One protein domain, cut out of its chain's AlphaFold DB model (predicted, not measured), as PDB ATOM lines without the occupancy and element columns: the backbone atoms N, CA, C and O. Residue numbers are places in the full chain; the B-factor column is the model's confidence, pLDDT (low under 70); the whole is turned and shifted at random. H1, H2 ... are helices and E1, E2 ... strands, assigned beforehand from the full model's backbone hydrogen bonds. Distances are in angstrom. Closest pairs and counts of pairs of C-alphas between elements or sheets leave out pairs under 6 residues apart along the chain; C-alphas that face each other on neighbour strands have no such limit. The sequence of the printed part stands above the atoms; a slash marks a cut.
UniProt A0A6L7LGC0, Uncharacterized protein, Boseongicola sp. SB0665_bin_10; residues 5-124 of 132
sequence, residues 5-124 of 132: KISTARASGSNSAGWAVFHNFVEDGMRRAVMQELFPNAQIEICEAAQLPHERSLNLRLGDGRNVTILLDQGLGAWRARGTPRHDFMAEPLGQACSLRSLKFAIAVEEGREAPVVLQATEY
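This is residues 5 to 124 of the 132 residues of an uncharacterized protein of Boseongicola sp. SB0665_bin_10 (UniProt A0A6L7LGC0). Two lobes stand apart: one is a stack in which H1 packs on the parallel strand pair E1 and E2 and H2 packs on H1, the other a sheet of three strands, E3, E4 and E7, with no named helix on it. A small pair of short strands, E5 and E6, makes a triangle with the two lobes. The 120 printed residues hold two named helices and seven named strands in the order E1, H1, E2, E3, E4, E5, H2, E6, E7; the class is mixed, helices and strands, with under half of the residues in named elements. The whole is only just compact, close to loose, with a radius of gyration of the C-alphas of 16.1 A and spans of 45 by 38 by 32 A.

E1, residues 5 to 9, and E2, residues 42 to 47, are parallel at 22 degrees, with N 8 and O 45 at 3.0 A. With H1, residues 28 to 38, they form a strand-helix-strand unit, two parallel strands with a helix between them in the chain, its crossover right-handed. The closest C-alphas of H1 and E2, Arg 32 and Ile 44, are 6.7 A apart. H1 touches H2, residues 93 to 102, at a steep tilt of 53 degrees, with the closest C-alphas, Val 34 and Pro 93, 4.5 A apart. In both helices every O i to N i+4 pair is within hydrogen-bond range. E3, residues 57 to 61, and E4, residues 67 to 72, are an antiparallel hairpin, with N 60 and O 68 at 2.8 A. E4 is also antiparallel to E7, residues 117 to 122, with N 120 and O 69 at 2.8 A. E5, residues 79 to 81, and E6, residues 107 to 109, are antiparallel at 136 degrees, with N 80 and O 108 at 2.9 A.

E1 begins at C-alpha 5, (72.424, -110.535, 76.259), and E7 ends at C-alpha 122, (51.148, -102.363, 80.880). H1 is 15.0 A long, E2 15.5 A, E4 16.0 A and E7 16.3 A.

The C-alphas of Asn 15 and Tyr 124, the two farthest apart, are 48.5 A apart. The printed part has no cut, and the links E1 to H1 and E5 to H2 are long. Residues 13 to 15, 111 to 112 and 124 have pLDDT under 70.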
ATOM      1  N   LYS A   5      72.010-109.161  75.965       92.31
ATOM      2  CA  LYS A   5      72.424-110.535  76.259       92.31
ATOM      3  C   LYS A   5      71.620-111.492  75.391       92.31
ATOM      4  O   LYS A   5      70.395-111.412  75.367       92.31
ATOM      5  N   ILE A   6      72.303-112.394  74.692       92.62
ATOM      6  CA  ILE A   6      71.676-113.440  73.884       92.62
ATOM      7  C   ILE A   6      72.188-114.788  74.373       92.62
ATOM      8  O   ILE A   6      73.372-115.092  74.242       92.62
ATOM      9  N   SER A   7      71.288-115.601  74.916       92.75
ATOM     10  CA  SER A   7      71.589-116.957  75.377       92.75
ATOM     11  C   SER A   7      70.827-117.964  74.517       92.75
ATOM     12  O   SER A   7      69.626-117.814  74.303       92.75
ATOM     13  N   THR A   8      71.511-118.985  74.004       91.25
ATOM     14  CA  THR A   8      70.902-120.034  73.168       91.25
ATOM     15  C   THR A   8      71.424-121.419  73.537       91.25
ATOM     16  O   THR A   8      72.505-121.559  74.110       91.25
ATOM     17  N   ALA A   9      70.646-122.460  73.236       91.31
ATOM     18  CA  ALA A   9      71.009-123.837  73.562       91.31
ATOM     19  C   ALA A   9      72.086-124.318  72.601       91.31
ATOM     20  O   ALA A   9      72.032-123.962  71.420       91.31
ATOM     21  N   ARG A  10      73.030-125.139  73.073       90.94
ATOM     22  CA  ARG A  10      73.971-125.868  72.209       90.94
ATOM     23  C   ARG A  10      73.245-126.549  71.052       90.94
ATOM     24  O   ARG A  10      72.130-127.048  71.218       90.94
ATOM     25  N   ALA A  11      73.866-126.554  69.877       85.19
ATOM     26  CA  ALA A  11      73.310-127.267  68.739       85.19
ATOM     27  C   ALA A  11      73.226-128.773  69.058       85.19
ATOM     28  O   ALA A  11      74.226-129.406  69.391       85.19
ATOM     29  N   SER A  12      72.035-129.365  68.943       71.75
ATOM     30  CA  SER A  12      71.890-130.821  68.914       71.75
ATOM     31  C   SER A  12      72.444-131.296  67.570       71.75
ATOM     32  O   SER A  12      71.819-131.037  66.540       71.75
ATOM     33  N   GLY A  13      73.649-131.870  67.581       61.62
ATOM     34  CA  GLY A  13      74.495-132.098  66.406       61.62
ATOM     35  C   GLY A  13      73.746-132.506  65.133       61.62
ATOM     36  O   GLY A  13      73.115-133.559  65.073       61.62
ATOM     37  N   SER A  14      73.841-131.661  64.106       68.19
ATOM     38  CA  SER A  14      73.529-132.024  62.725       68.19
ATOM     39  C   SER A  14      74.830-132.412  62.035       68.19
ATOM     40  O   SER A  14      75.793-131.655  62.089       68.19
ATOM     41  N   ASN A  15      74.850-133.545  61.333       69.62
ATOM     42  CA  ASN A  15      76.031-133.988  60.581       69.62
ATOM     43  C   ASN A  15      76.210-133.261  59.235       69.62
ATOM     44  O   ASN A  15      77.161-133.544  58.514       69.62
ATOM     45  N   SER A  16      75.299-132.357  58.861       80.25
ATOM     46  CA  SER A  16      75.367-131.639  57.583       80.25
ATOM     47  C   SER A  16      75.023-130.165  57.734       80.25
ATOM     48  O   SER A  16      74.172-129.795  58.550       80.25
ATOM     49  N   ALA A  17      75.691-129.338  56.929       82.25
ATOM     50  CA  ALA A  17      75.415-127.915  56.851       82.25
ATOM     51  C   ALA A  17      73.969-127.667  56.409       82.25
ATOM     52  O   ALA A  17      73.441-128.322  55.505       82.25
ATOM     53  N   GLY A  18      73.334-126.697  57.063       88.00
ATOM     54  CA  GLY A  18      72.053-126.175  56.628       88.00
ATOM     55  C   GLY A  18      72.147-125.522  55.247       88.00
ATOM     56  O   GLY A  18      73.223-125.280  54.710       88.00
ATOM     57  N   TRP A  19      70.991-125.205  54.674       91.00
ATOM     58  CA  TRP A  19      70.902-124.494  53.392       91.00
ATOM     59  C   TRP A  19      69.731-123.507  53.341       91.00
ATOM     60  O   TRP A  19      69.590-122.743  52.386       91.00
ATOM     61  N   ALA A  20      68.872-123.534  54.362       92.44
ATOM     62  CA  ALA A  20      67.741-122.641  54.544       92.44
ATOM     63  C   ALA A  20      67.815-122.005  55.932       92.44
ATOM     64  O   ALA A  20      68.360-122.606  56.856       92.44
ATOM     65  N   VAL A  21      67.227-120.820  56.091       91.44
ATOM     66  CA  VAL A  21      67.313-120.010  57.322       91.44
ATOM     67  C   VAL A  21      66.794-120.714  58.588       91.44
ATOM     68  O   VAL A  21      67.158-120.342  59.695       91.44
ATOM     69  N   PHE A  22      65.950-121.740  58.441       87.12
ATOM     70  CA  PHE A  22      65.422-122.531  59.557       87.12
ATOM     71  C   PHE A  22      66.276-123.762  59.908       87.12
ATOM     72  O   PHE A  22      65.949-124.472  60.859       87.12
ATOM     73  N   HIS A  23      67.333-124.061  59.147       89.62
ATOM     74  CA  HIS A  23      68.298-125.096  59.520       89.62
ATOM     75  C   HIS A  23      69.255-124.582  60.593       89.62
ATOM     76  O   HIS A  23      69.506-123.385  60.710       89.62
ATOM     77  N   ASN A  24      69.781-125.505  61.395       88.69
ATOM     78  CA  ASN A  24      70.710-125.161  62.458       88.69
ATOM     79  C   ASN A  24      72.154-125.101  61.940       88.69
ATOM     80  O   ASN A  24      72.503-125.736  60.944       88.69
ATOM     81  N   PHE A  25      72.997-124.374  62.667       90.56
ATOM     82  CA  PHE A  25      74.442-124.452  62.497       90.56
ATOM     83  C   PHE A  25      74.943-125.836  62.919       90.56
ATOM     84  O   PHE A  25      74.432-126.424  63.873       90.56
ATOM     85  N   VAL A  26      75.961-126.335  62.217       88.81
ATOM     86  CA  VAL A  26      76.649-127.590  62.575       88.81
ATOM     87  C   VAL A  26      77.435-127.408  63.869       88.81
ATOM     88  O   VAL A  26      77.393-128.262  64.749       88.81
ATOM     89  N   GLU A  27      78.109-126.264  64.000       90.19
ATOM     90  CA  GLU A  27      78.995-125.969  65.118       90.19
ATOM     91  C   GLU A  27      78.617-124.663  65.813       90.19
ATOM     92  O   GLU A  27      78.385-123.620  65.192       90.19
ATOM     93  N   ASP A  28      78.654-124.705  67.142       93.31
ATOM     94  CA  ASP A  28      78.394-123.548  67.992       93.31
ATOM     95  C   ASP A  28      79.425-122.427  67.816       93.31
ATOM     96  O   ASP A  28      79.098-121.261  68.042       93.31
ATOM     97  N   GLY A  29      80.650-122.756  67.388       93.69
ATOM     98  CA  GLY A  29      81.696-121.776  67.092       93.69
ATOM     99  C   GLY A  29      81.292-120.833  65.956       93.69
ATOM    100  O   GLY A  29      81.292-119.617  66.145       93.69
ATOM    101  N   MET A  30      80.863-121.393  64.819       94.50
ATOM    102  CA  MET A  30      80.372-120.613  63.678       94.50
ATOM    103  C   MET A  30      79.123-119.814  64.051       94.50
ATOM    104  O   MET A  30      79.052-118.614  63.795       94.50
ATOM    105  N   ARG A  31      78.162-120.451  64.734       94.19
ATOM    106  CA  ARG A  31      76.946-119.774  65.200       94.19
ATOM    107  C   ARG A  31      77.269-118.564  66.075       94.19
ATOM    108  O   ARG A  31      76.713-117.490  65.858       94.19
ATOM    109  N   ARG A  32      78.185-118.718  67.039       95.75
ATOM    110  CA  ARG A  32      78.629-117.623  67.908       95.75
ATOM    111  C   ARG A  32      79.255-116.491  67.098       95.75
ATOM    112  O   ARG A  32      78.873-115.347  67.316       95.75
ATOM    113  N   ALA A  33      80.160-116.807  66.171       96.38
ATOM    114  CA  ALA A  33      80.817-115.805  65.335       96.38
ATOM    115  C   ALA A  33      79.798-115.004  64.505       96.38
ATOM    116  O   ALA A  33      79.806-113.779  64.533       96.38
ATOM    117  N   VAL A  34      78.844-115.677  63.852       96.75
ATOM    118  CA  VAL A  34      77.772-115.008  63.090       96.75
ATOM    119  C   VAL A  34      76.897-114.131  63.993       96.75
ATOM    120  O   VAL A  34      76.543-113.013  63.621       96.75
ATOM    121  N   MET A  35      76.551-114.599  65.197       95.81
ATOM    122  CA  MET A  35      75.763-113.813  66.154       95.81
ATOM    123  C   MET A  35      76.514-112.578  66.659       95.81
ATOM    124  O   MET A  35      75.884-111.544  66.871       95.81
ATOM    125  N   GLN A  36      77.835-112.661  66.828       95.88
ATOM    126  CA  GLN A  36      78.672-111.515  67.189       95.88
ATOM    127  C   GLN A  36      78.698-110.470  66.067       95.88
ATOM    128  O   GLN A  36      78.566-109.285  66.346       95.88
ATOM    129  N   GLU A  37      78.751-110.890  64.803       97.44
ATOM    130  CA  GLU A  37      78.650-109.973  63.656       97.44
ATOM    131  C   GLU A  37      77.240-109.357  63.509       97.44
ATOM    132  O   GLU A  37      77.068-108.188  63.147       97.44
ATOM    133  N   LEU A  38      76.185-110.115  63.829       95.38
ATOM    134  CA  LEU A  38      74.809-109.601  63.855       95.38
ATOM    135  C   LEU A  38      74.587-108.595  64.990       95.38
ATOM    136  O   LEU A  38      73.924-107.569  64.796       95.38
ATOM    137  N   PHE A  39      75.169-108.862  66.156       94.69
ATOM    138  CA  PHE A  39      74.974-108.078  67.369       94.69
ATOM    139  C   PHE A  39      76.326-107.745  68.030       94.69
ATOM    140  O   PHE A  39      76.641-108.306  69.079       94.69
ATOM    141  N   PRO A  40      77.108-106.790  67.481       91.94
ATOM    142  CA  PRO A  40      78.483-106.517  67.931       91.94
ATOM    143  C   PRO A  40      78.630-106.155  69.411       91.94
ATOM    144  O   PRO A  40      79.666-106.401  70.017       91.94
ATOM    145  N   ASN A  41      77.583-105.584  70.006       92.25
ATOM    146  CA  ASN A  41      77.571-105.161  71.408       92.25
ATOM    147  C   ASN A  41      76.859-106.164  72.329       92.25
ATOM    148  O   ASN A  41      76.549-105.823  73.472       92.25
ATOM    149  N   ALA A  42      76.531-107.362  71.834       94.25
ATOM    150  CA  ALA A  42      75.827-108.366  72.611       94.25
ATOM    151  C   ALA A  42      76.773-109.360  73.290       94.25
ATOM    152  O   ALA A  42      77.722-109.864  72.691       94.25
ATOM    153  N   GLN A  43      76.454-109.723  74.528       94.19
ATOM    154  CA  GLN A  43      77.025-110.887  75.192       94.19
ATOM    155  C   GLN A  43      76.337-112.148  74.662       94.19
ATOM    156  O   GLN A  43      75.154-112.367  74.926       94.19
ATOM    157  N   ILE A  44      77.080-112.971  73.919       95.19
ATOM    158  CA  ILE A  44      76.579-114.222  73.337       95.19
ATOM    159  C   ILE A  44      76.973-115.409  74.220       95.19
ATOM    160  O   ILE A  44      78.152-115.751  74.334       95.19
ATOM    161  N   GLU A  45      75.981-116.080  74.794       94.81
ATOM    162  CA  GLU A  45      76.153-117.289  75.593       94.81
ATOM    163  C   GLU A  45      75.524-118.492  74.890       94.81
ATOM    164  O   GLU A  45      74.397-118.441  74.397       94.81
ATOM    165  N   ILE A  46      76.269-119.595  74.856       94.06
ATOM    166  CA  ILE A  46      75.767-120.880  74.375       94.06
ATOM    167  C   ILE A  46      75.850-121.860  75.540       94.06
ATOM    168  O   ILE A  46      76.950-122.156  76.012       94.06
ATOM    169  N   CYS A  47      74.693-122.327  75.997       93.81
ATOM    170  CA  CYS A  47      74.530-123.067  77.249       93.81
ATOM    171  C   CYS A  47      73.871-124.427  77.000       93.81
ATOM    172  O   CYS A  47      73.328-124.683  75.921       93.81
ATOM    173  N   GLU A  48      73.848-125.285  78.019       91.44
ATOM    174  CA  GLU A  48      72.951-126.441  78.005       91.44
ATOM    175  C   GLU A  48      71.492-125.976  78.026       91.44
ATOM    176  O   GLU A  48      71.156-125.001  78.699       91.44
ATOM    177  N   ALA A  49      70.608-126.685  77.320       87.81
ATOM    178  CA  ALA A  49      69.194-126.306  77.224       87.81
ATOM    179  C   ALA A  49      68.529-126.167  78.609       87.81
ATOM    180  O   ALA A  49      67.748-125.246  78.828       87.81
ATOM    181  N   ALA A  50      68.913-127.019  79.565       89.06
ATOM    182  CA  ALA A  50      68.422-126.984  80.944       89.06
ATOM    183  C   ALA A  50      68.791-125.700  81.717       89.06
ATOM    184  O   ALA A  50      68.177-125.409  82.739       89.06
ATOM    185  N   GLN A  51      69.789-124.942  81.255       89.38
ATOM    186  CA  GLN A  51      70.236-123.691  81.879       89.38
ATOM    187  C   GLN A  51      69.520-122.459  81.317       89.38
ATOM    188  O   GLN A  51      69.710-121.355  81.829       89.38
ATOM    189  N   LEU A  52      68.740-122.616  80.246       88.75
ATOM    190  CA  LEU A  52      68.050-121.498  79.621       88.75
ATOM    191  C   LEU A  52      66.706-121.231  80.300       88.75
ATOM    192  O   LEU A  52      66.025-122.167  80.734       88.75
ATOM    193  N   PRO A  53      66.281-119.957  80.354       83.38
ATOM    194  CA  PRO A  53      64.917-119.630  80.719       83.38
ATOM    195  C   PRO A  53      63.949-120.367  79.794       83.38
ATOM    196  O   PRO A  53      64.064-120.301  78.572       83.38
ATOM    197  N   HIS A  54      62.952-121.024  80.379       79.62
ATOM    198  CA  HIS A  54      61.840-121.623  79.634       79.62
ATOM    199  C   HIS A  54      60.765-120.578  79.296       79.62
ATOM    200  O   HIS A  54      59.607-120.914  79.040       79.62
ATOM    201  N   GLU A  55      61.125-119.297  79.368       78.62
ATOM    202  CA  GLU A  55      60.205-118.196  79.170       78.62
ATOM    203  C   GLU A  55      59.786-118.142  77.702       78.62
ATOM    204  O   GLU A  55      60.610-118.141  76.787       78.62
ATOM    205  N   ARG A  56      58.475-118.110  77.475       86.81
ATOM    206  CA  ARG A  56      57.889-117.997  76.142       86.81
ATOM    207  C   ARG A  56      57.232-116.639  75.997       86.81
ATOM    208  O   ARG A  56      56.033-116.532  75.760       86.81
ATOM    209  N   SER A  57      58.021-115.600  76.221       89.56
ATOM    210  CA  SER A  57      57.566-114.222  76.148       89.56
ATOM    211  C   SER A  57      58.510-113.393  75.280       89.56
ATOM    212  O   SER A  57      59.695-113.699  75.135       89.56
ATOM    213  N   LEU A  58      57.972-112.335  74.687       88.62
ATOM    214  CA  LEU A  58      58.732-111.247  74.097       88.62
ATOM    215  C   LEU A  58      58.288-109.957  74.783       88.62
ATOM    216  O   LEU A  58      57.151-109.517  74.622       88.62
ATOM    217  N   ASN A  59      59.190-109.373  75.566       89.50
ATOM    218  CA  ASN A  59      58.957-108.123  76.277       89.50
ATOM    219  C   ASN A  59      59.508-106.958  75.454       89.50
ATOM    220  O   ASN A  59      60.700-106.902  75.155       89.50
ATOM    221  N   LEU A  60      58.636-106.027  75.085       88.88
ATOM    222  CA  LEU A  60      58.956-104.850  74.291       88.88
ATOM    223  C   LEU A  60      58.726-103.600  75.129       88.88
ATOM    224  O   LEU A  60      57.631-103.392  75.647       88.88
ATOM    225  N   ARG A  61      59.733-102.732  75.199       90.00
ATOM    226  CA  ARG A  61      59.564-101.369  75.701       90.00
ATOM    227  C   ARG A  61      59.357-100.437  74.518       90.00
ATOM    228  O   ARG A  61      60.229-100.310  73.662       90.00
ATOM    229  N   LEU A  62      58.192 -99.808  74.457       87.56
ATOM    230  CA  LEU A  62      57.857 -98.853  73.410       87.56
ATOM    231  C   LEU A  62      58.511 -97.494  73.694       87.56
ATOM    232  O   LEU A  62      58.837 -97.166  74.837       87.56
ATOM    233  N   GLY A  63      58.687 -96.681  72.647       87.38
ATOM    234  CA  GLY A  63      59.316 -95.357  72.757       87.38
ATOM    235  C   GLY A  63      58.557 -94.371  73.655       87.38
ATOM    236  O   GLY A  63      59.148 -93.418  74.149       87.38
ATOM    237  N   ASP A  64      57.272 -94.625  73.909       87.88
ATOM    238  CA  ASP A  64      56.429 -93.860  74.833       87.88
ATOM    239  C   ASP A  64      56.463 -94.381  76.284       87.88
ATOM    240  O   ASP A  64      55.734 -93.889  77.140       87.88
ATOM    241  N   GLY A  65      57.310 -95.371  76.576       86.50
ATOM    242  CA  GLY A  65      57.485 -95.928  77.914       86.50
ATOM    243  C   GLY A  65      56.492 -97.026  78.298       86.50
ATOM    244  O   GLY A  65      56.643 -97.598  79.378       86.50
ATOM    245  N   ARG A  66      55.519 -97.370  77.442       88.44
ATOM    246  CA  ARG A  66      54.673 -98.555  77.652       88.44
ATOM    247  C   ARG A  66      55.481 -99.833  77.483       88.44
ATOM    248  O   ARG A  66      56.372 -99.908  76.635       88.44
ATOM    249  N   ASN A  67      55.112-100.858  78.242       92.31
ATOM    250  CA  ASN A  67      55.633-102.204  78.055       92.31
ATOM    251  C   ASN A  67      54.562-103.082  77.409       92.31
ATOM    252  O   ASN A  67      53.396-103.060  77.809       92.31
ATOM    253  N   VAL A  68      54.965-103.851  76.407       92.56
ATOM    254  CA  VAL A  68      54.138-104.864  75.756       92.56
ATOM    255  C   VAL A  68      54.808-106.207  75.966       92.56
ATOM    256  O   VAL A  68      55.909-106.438  75.474       92.56
ATOM    257  N   THR A  69      54.132-107.100  76.670       91.62
ATOM    258  CA  THR A  69      54.528-108.498  76.794       91.62
ATOM    259  C   THR A  69      53.705-109.318  75.813       91.62
ATOM    260  O   THR A  69      52.475-109.299  75.834       91.62
ATOM    261  N   ILE A  70      54.394-110.035  74.937       90.12
ATOM    262  CA  ILE A  70      53.810-110.964  73.977       90.12
ATOM    263  C   ILE A  70      54.080-112.367  74.502       90.12
ATOM    264  O   ILE A  70      55.226-112.803  74.500       90.12
ATOM    265  N   LEU A  71      53.054-113.073  74.964       90.00
ATOM    266  CA  LEU A  71      53.169-114.462  75.405       90.00
ATOM    267  C   LEU A  71      52.931-115.392  74.216       90.00
ATOM    268  O   LEU A  71      51.926-115.270  73.516       90.00
ATOM    269  N   LEU A  72      53.860-116.317  74.004       88.06
ATOM    270  CA  LEU A  72      53.851-117.301  72.930       88.06
ATOM    271  C   LEU A  72      53.575-118.673  73.546       88.06
ATOM    272  O   LEU A  72      54.477-119.270  74.121       88.06
ATOM    273  N   ASP A  73      52.368-119.217  73.416       84.75
ATOM    274  CA  ASP A  73      52.016-120.492  74.069       84.75
ATOM    275  C   ASP A  73      52.995-121.637  73.710       84.75
ATOM    276  O   ASP A  73      53.522-122.362  74.559       84.75
ATOM    277  N   GLN A  74      53.371-121.704  72.433       80.44
ATOM    278  CA  GLN A  74      54.306-122.700  71.903       80.44
ATOM    279  C   GLN A  74      55.758-122.189  71.788       80.44
ATOM    280  O   GLN A  74      56.630-122.884  71.263       80.44
ATOM    281  N   GLY A  75      56.047-120.983  72.294       82.38
ATOM    282  CA  GLY A  75      57.351-120.330  72.148       82.38
ATOM    283  C   GLY A  75      57.709-119.993  70.695       82.38
ATOM    284  O   GLY A  75      56.880-120.079  69.790       82.38
ATOM    285  N   LEU A  76      58.968-119.606  70.459       79.00
ATOM    286  CA  LEU A  76      59.465-119.269  69.116       79.00
ATOM    287  C   LEU A  76      59.684-120.502  68.221       79.00
ATOM    288  O   LEU A  76      59.626-120.379  67.003       79.00
ATOM    289  N   GLY A  77      59.889-121.691  68.798       78.94
ATOM    290  CA  GLY A  77      60.179-122.918  68.042       78.94
ATOM    291  C   GLY A  77      59.022-123.435  67.179       78.94
ATOM    292  O   GLY A  77      59.254-124.198  66.243       78.94
ATOM    293  N   ALA A  78      57.786-123.014  67.463       82.44
ATOM    294  CA  ALA A  78      56.617-123.349  66.648       82.44
ATOM    295  C   ALA A  78      56.526-122.545  65.341       82.44
ATOM    296  O   ALA A  78      55.771-122.917  64.442       82.44
ATOM    297  N   TRP A  79      57.287-121.456  65.231       84.56
ATOM    298  CA  TRP A  79      57.272-120.564  64.080       84.56
ATOM    299  C   TRP A  79      58.425-120.913  63.147       84.56
ATOM    300  O   TRP A  79      59.567-121.079  63.573       84.56
ATOM    301  N   ARG A  80      58.143-120.997  61.850       86.81
ATOM    302  CA  ARG A  80      59.156-121.213  60.813       86.81
ATOM    303  C   ARG A  80      59.007-120.183  59.707       86.81
ATOM    304  O   ARG A  80      57.932-119.627  59.498       86.81
ATOM    305  N   ALA A  81      60.093-119.937  58.983       90.06
ATOM    306  CA  ALA A  81      60.032-119.139  57.768       90.06
ATOM    307  C   ALA A  81      59.101-119.810  56.748       90.06
ATOM    308  O   ALA A  81      59.207-121.009  56.493       90.06
ATOM    309  N   ARG A  82      58.198-119.033  56.154       89.31
ATOM    310  CA  ARG A  82      57.341-119.482  55.061       89.31
ATOM    311  C   ARG A  82      58.175-119.634  53.790       89.31
ATOM    312  O   ARG A  82      58.982-118.765  53.457       89.31
ATOM    313  N   GLY A  83      57.931-120.716  53.056       88.19
ATOM    314  CA  GLY A  83      58.732-121.073  51.888       88.19
ATOM    315  C   GLY A  83      60.095-121.620  52.303       88.19
ATOM    316  O   GLY A  83      60.214-122.315  53.309       88.19
ATOM    317  N   THR A  84      61.132-121.333  51.516       90.88
ATOM    318  CA  THR A  84      62.473-121.867  51.789       90.88
ATOM    319  C   THR A  84      63.570-120.828  51.556       90.88
ATOM    320  O   THR A  84      64.378-120.984  50.636       90.88
ATOM    321  N   PRO A  85      63.603-119.738  52.356       93.25
ATOM    322  CA  PRO A  85      64.634-118.717  52.224       93.25
ATOM    323  C   PRO A  85      66.012-119.351  52.395       93.25
ATOM    324  O   PRO A  85      66.293-119.976  53.422       93.25
ATOM    325  N   ARG A  86      66.843-119.227  51.359       94.56
ATOM    326  CA  ARG A  86      68.185-119.805  51.336       94.56
ATOM    327  C   ARG A  86      69.097-119.047  52.291       94.56
ATOM    328  O   ARG A  86      69.020-117.826  52.387       94.56
ATOM    329  N   HIS A  87      69.964-119.793  52.962       95.31
ATOM    330  CA  HIS A  87      71.048-119.258  53.777       95.31
ATOM    331  C   HIS A  87      72.304-120.072  53.498       95.31
ATOM    332  O   HIS A  87      72.250-121.304  53.516       95.31
ATOM    333  N   ASP A  88      73.406-119.389  53.207       95.06
ATOM    334  CA  ASP A  88      74.697-120.031  52.982       95.06
ATOM    335  C   ASP A  88      75.441-120.162  54.312       95.06
ATOM    336  O   ASP A  88      75.986-119.192  54.835       95.06
ATOM    337  N   PHE A  89      75.451-121.372  54.867       94.62
ATOM    338  CA  PHE A  89      76.146-121.675  56.119       94.62
ATOM    339  C   PHE A  89      77.666-121.832  55.944       94.62
ATOM    340  O   PHE A  89      78.366-121.952  56.949       94.62
ATOM    341  N   MET A  90      78.168-121.841  54.702       94.31
ATOM    342  CA  MET A  90      79.591-121.997  54.382       94.31
ATOM    343  C   MET A  90      80.314-120.660  54.176       94.31
ATOM    344  O   MET A  90      81.544-120.640  54.179       94.31
ATOM    345  N   ALA A  91      79.581-119.554  54.021       95.69
ATOM    346  CA  ALA A  91      80.161-118.215  53.944       95.69
ATOM    347  C   ALA A  91      80.863-117.816  55.256       95.69
ATOM    348  O   ALA A  91      80.552-118.341  56.330       95.69
ATOM    349  N   GLU A  92      81.783-116.852  55.203       97.00
ATOM    350  CA  GLU A  92      82.403-116.319  56.416       97.00
ATOM    351  C   GLU A  92      81.381-115.612  57.337       97.00
ATOM    352  O   GLU A  92      80.332-115.152  56.868       97.00
ATOM    353  N   PRO A  93      81.665-115.480  58.651       97.75
ATOM    354  CA  PRO A  93      80.686-114.996  59.625       97.75
ATOM    355  C   PRO A  93      80.028-113.655  59.282       97.75
ATOM    356  O   PRO A  93      78.808-113.514  59.389       97.75
ATOM    357  N   LEU A  94      80.822-112.681  58.823       98.00
ATOM    358  CA  LEU A  94      80.328-111.360  58.437       98.00
ATOM    359  C   LEU A  94      79.404-111.437  57.213       98.00
ATOM    360  O   LEU A  94      78.351-110.798  57.195       98.00
ATOM    361  N   GLY A  95      79.756-112.250  56.211       97.75
ATOM    362  CA  GLY A  95      78.927-112.479  55.027       97.75
ATOM    363  C   GLY A  95      77.569-113.079  55.391       97.75
ATOM    364  O   GLY A  95      76.525-112.587  54.950       97.75
ATOM    365  N   GLN A  96      77.561-114.074  56.285       97.50
ATOM    366  CA  GLN A  96      76.325-114.650  56.819       97.50
ATOM    367  C   GLN A  96      75.486-113.611  57.571       97.50
ATOM    368  O   GLN A  96      74.281-113.511  57.336       97.50
ATOM    369  N   ALA A  97      76.101-112.811  58.444       97.31
ATOM    370  CA  ALA A  97      75.405-111.781  59.210       97.31
ATOM    371  C   ALA A  97      74.787-110.696  58.313       97.31
ATOM    372  O   ALA A  97      73.632-110.314  58.512       97.31
ATOM    373  N   CYS A  98      75.518-110.227  57.302       96.88
ATOM    374  CA  CYS A  98      75.012-109.275  56.314       96.88
ATOM    375  C   CYS A  98      73.819-109.845  55.537       96.88
ATOM    376  O   CYS A  98      72.790-109.175  55.414       96.88
ATOM    377  N   SER A  99      73.928-111.097  55.078       95.94
ATOM    378  CA  SER A  99      72.835-111.802  54.405       95.94
ATOM    379  C   SER A  99      71.594-111.867  55.301       95.94
ATOM    380  O   SER A  99      70.548-111.328  54.935       95.94
ATOM    381  N   LEU A 100      71.732-112.391  56.525       95.50
ATOM    382  CA  LEU A 100      70.639-112.520  57.497       95.50
ATOM    383  C   LEU A 100      69.964-111.179  57.815       95.50
ATOM    384  O   LEU A 100      68.740-111.115  57.890       95.50
ATOM    385  N   ARG A 101      70.737-110.095  57.952       94.69
ATOM    386  CA  ARG A 101      70.211-108.747  58.236       94.69
ATOM    387  C   ARG A 101      69.364-108.186  57.089       94.69
ATOM    388  O   ARG A 101      68.479-107.368  57.324       94.69
ATOM    389  N   SER A 102      69.638-108.612  55.856       93.50
ATOM    390  CA  SER A 102      68.914-108.180  54.655       93.50
ATOM    391  C   SER A 102      67.708-109.060  54.304       93.50
ATOM    392  O   SER A 102      66.848-108.636  53.526       93.50
ATOM    393  N   LEU A 103      67.623-110.268  54.875       92.94
ATOM    394  CA  LEU A 103      66.564-111.225  54.570       92.94
ATOM    395  C   LEU A 103      65.190-110.711  55.007       92.94
ATOM    396  O   LEU A 103      64.992-110.213  56.114       92.94
ATOM    397  N   LYS A 104      64.207-110.908  54.128       92.62
ATOM    398  CA  LYS A 104      62.794-110.640  54.393       92.62
ATOM    399  C   LYS A 104      61.980-111.860  54.005       92.62
ATOM    400  O   LYS A 104      61.995-112.282  52.852       92.62
ATOM    401  N   PHE A 105      61.262-112.415  54.967       90.62
ATOM    402  CA  PHE A 105      60.354-113.533  54.760       90.62
ATOM    403  C   PHE A 105      59.219-113.462  55.778       90.62
ATOM    404  O   PHE A 105      59.371-112.899  56.861       90.62
ATOM    405  N   ALA A 106      58.071-114.032  55.425       90.75
ATOM    406  CA  ALA A 106      57.002-114.241  56.390       90.75
ATOM    407  C   ALA A 106      57.366-115.416  57.306       90.75
ATOM    408  O   ALA A 106      58.001-116.368  56.854       90.75
ATOM    409  N   ILE A 107      56.932-115.375  58.561       87.88
ATOM    410  CA  ILE A 107      56.934-116.541  59.448       87.88
ATOM    411  C   ILE A 107      55.505-117.050  59.614       87.88
ATOM    412  O   ILE A 107      54.555-116.269  59.580       87.88
ATOM    413  N   ALA A 108      55.353-118.357  59.766       87.56
ATOM    414  CA  ALA A 108      54.078-119.005  60.020       87.56
ATOM    415  C   ALA A 108      54.277-120.184  60.972       87.56
ATOM    416  O   ALA A 108      55.371-120.750  61.066       87.56
ATOM    417  N   VAL A 109      53.206-120.553  61.664       87.00
ATOM    418  CA  VAL A 109      53.123-121.846  62.343       87.00
ATOM    419  C   VAL A 109      52.984-122.929  61.269       87.00
ATOM    420  O   VAL A 109      52.397-122.684  60.214       87.00
ATOM    421  N   GLU A 110      53.561-124.106  61.506       75.88
ATOM    422  CA  GLU A 110      53.385-125.274  60.632       75.88
ATOM    423  C   GLU A 110      51.890-125.568  60.390       75.88
ATOM    424  O   GLU A 110      51.073-125.429  61.305       75.88
ATOM    425  N   GLU A 111      51.523-125.938  59.157       68.38
ATOM    426  CA  GLU A 111      50.122-126.153  58.768       68.38
ATOM    427  C   GLU A 111      49.408-127.136  59.713       68.38
ATOM    428  O   GLU A 111      49.952-128.173  60.092       68.38
ATOM    429  N   GLY A 112      48.175-126.795  60.103       66.69
ATOM    430  CA  GLY A 112      47.362-127.606  61.014       66.69
ATOM    431  C   GLY A 112      47.669-127.419  62.503       66.69
ATOM    432  O   GLY A 112      47.100-128.136  63.324       66.69
ATOM    433  N   ARG A 113      48.537-126.467  62.873       71.56
ATOM    434  CA  ARG A 113      48.795-126.107  64.273       71.56
ATOM    435  C   ARG A 113      48.339-124.686  64.576       71.56
ATOM    436  O   ARG A 113      48.670-123.744  63.860       71.56
ATOM    437  N   GLU A 114      47.627-124.531  65.682       77.94
ATOM    438  CA  GLU A 114      47.367-123.228  66.285       77.94
ATOM    439  C   GLU A 114      48.533-122.865  67.216       77.94
ATOM    440  O   GLU A 114      49.037-123.715  67.951       77.94
ATOM    441  N   ALA A 115      48.972-121.605  67.196       82.25
ATOM    442  CA  ALA A 115      49.907-121.073  68.189       82.25
ATOM    443  C   ALA A 115      49.322-119.781  68.770       82.25
ATOM    444  O   ALA A 115      49.552-118.700  68.216       82.25
ATOM    445  N   PRO A 116      48.528-119.878  69.850       84.56
ATOM    446  CA  PRO A 116      47.956-118.713  70.502       84.56
ATOM    447  C   PRO A 116      49.035-117.711  70.923       84.56
ATOM    448  O   PRO A 116      50.091-118.079  71.449       84.56
ATOM    449  N   VAL A 117      48.736-116.431  70.706       85.75
ATOM    450  CA  VAL A 117      49.561-115.305  71.141       85.75
ATOM    451  C   VAL A 117      48.706-114.395  72.009       85.75
ATOM    452  O   VAL A 117      47.651-113.937  71.573       85.75
ATOM    453  N   VAL A 118      49.164-114.122  73.229       88.56
ATOM    454  CA  VAL A 118      48.496-113.184  74.139       88.56
ATOM    455  C   VAL A 118      49.311-111.903  74.218       88.56
ATOM    456  O   VAL A 118      50.518-111.941  74.446       88.56
ATOM    457  N   LEU A 119      48.645-110.765  74.042       88.81
ATOM    458  CA  LEU A 119      49.245-109.442  74.170       88.81
ATOM    459  C   LEU A 119      48.821-108.825  75.500       88.81
ATOM    460  O   LEU A 119      47.632-108.655  75.761       88.81
ATOM    461  N   GLN A 120      49.796-108.462  76.324       87.94
ATOM    462  CA  GLN A 120      49.581-107.736  77.568       87.94
ATOM    463  C   GLN A 120      50.287-106.387  77.473       87.94
ATOM    464  O   GLN A 120      51.510-106.324  77.385       87.94
ATOM    465  N   ALA A 121      49.518-105.300  77.482       84.06
ATOM    466  CA  ALA A 121      50.061-103.951  77.563       84.06
ATOM    467  C   ALA A 121      49.975-103.463  79.011       84.06
ATOM    468  O   ALA A 121      48.898-103.466  79.605       84.06
ATOM    469  N   THR A 122      51.100-103.034  79.576       75.00
ATOM    470  CA  THR A 122      51.148-102.363  80.880       75.00
ATOM    471  C   THR A 122      51.585-100.916  80.694       75.00
ATOM    472  O   THR A 122      52.636-100.625  80.116       75.00
ATOM    473  N   GLU A 123      50.758 -99.988  81.174       70.75
ATOM    474  CA  GLU A 123      51.115 -98.572  81.245       70.75
ATOM    475  C   GLU A 123      52.050 -98.345  82.437       70.75
ATOM    476  O   GLU A 123      51.742 -98.725  83.569       70.75
ATOM    477  N   TYR A 124      53.194 -97.701  82.204       47.53
ATOM    478  CA  TYR A 124      54.051 -97.241  83.288       47.53
ATOM    479  C   TYR A 124      53.481 -95.926  83.844       47.53
ATOM    480  O   TYR A 124      53.700 -94.859  83.284       47.53
TER     481      TYR A 124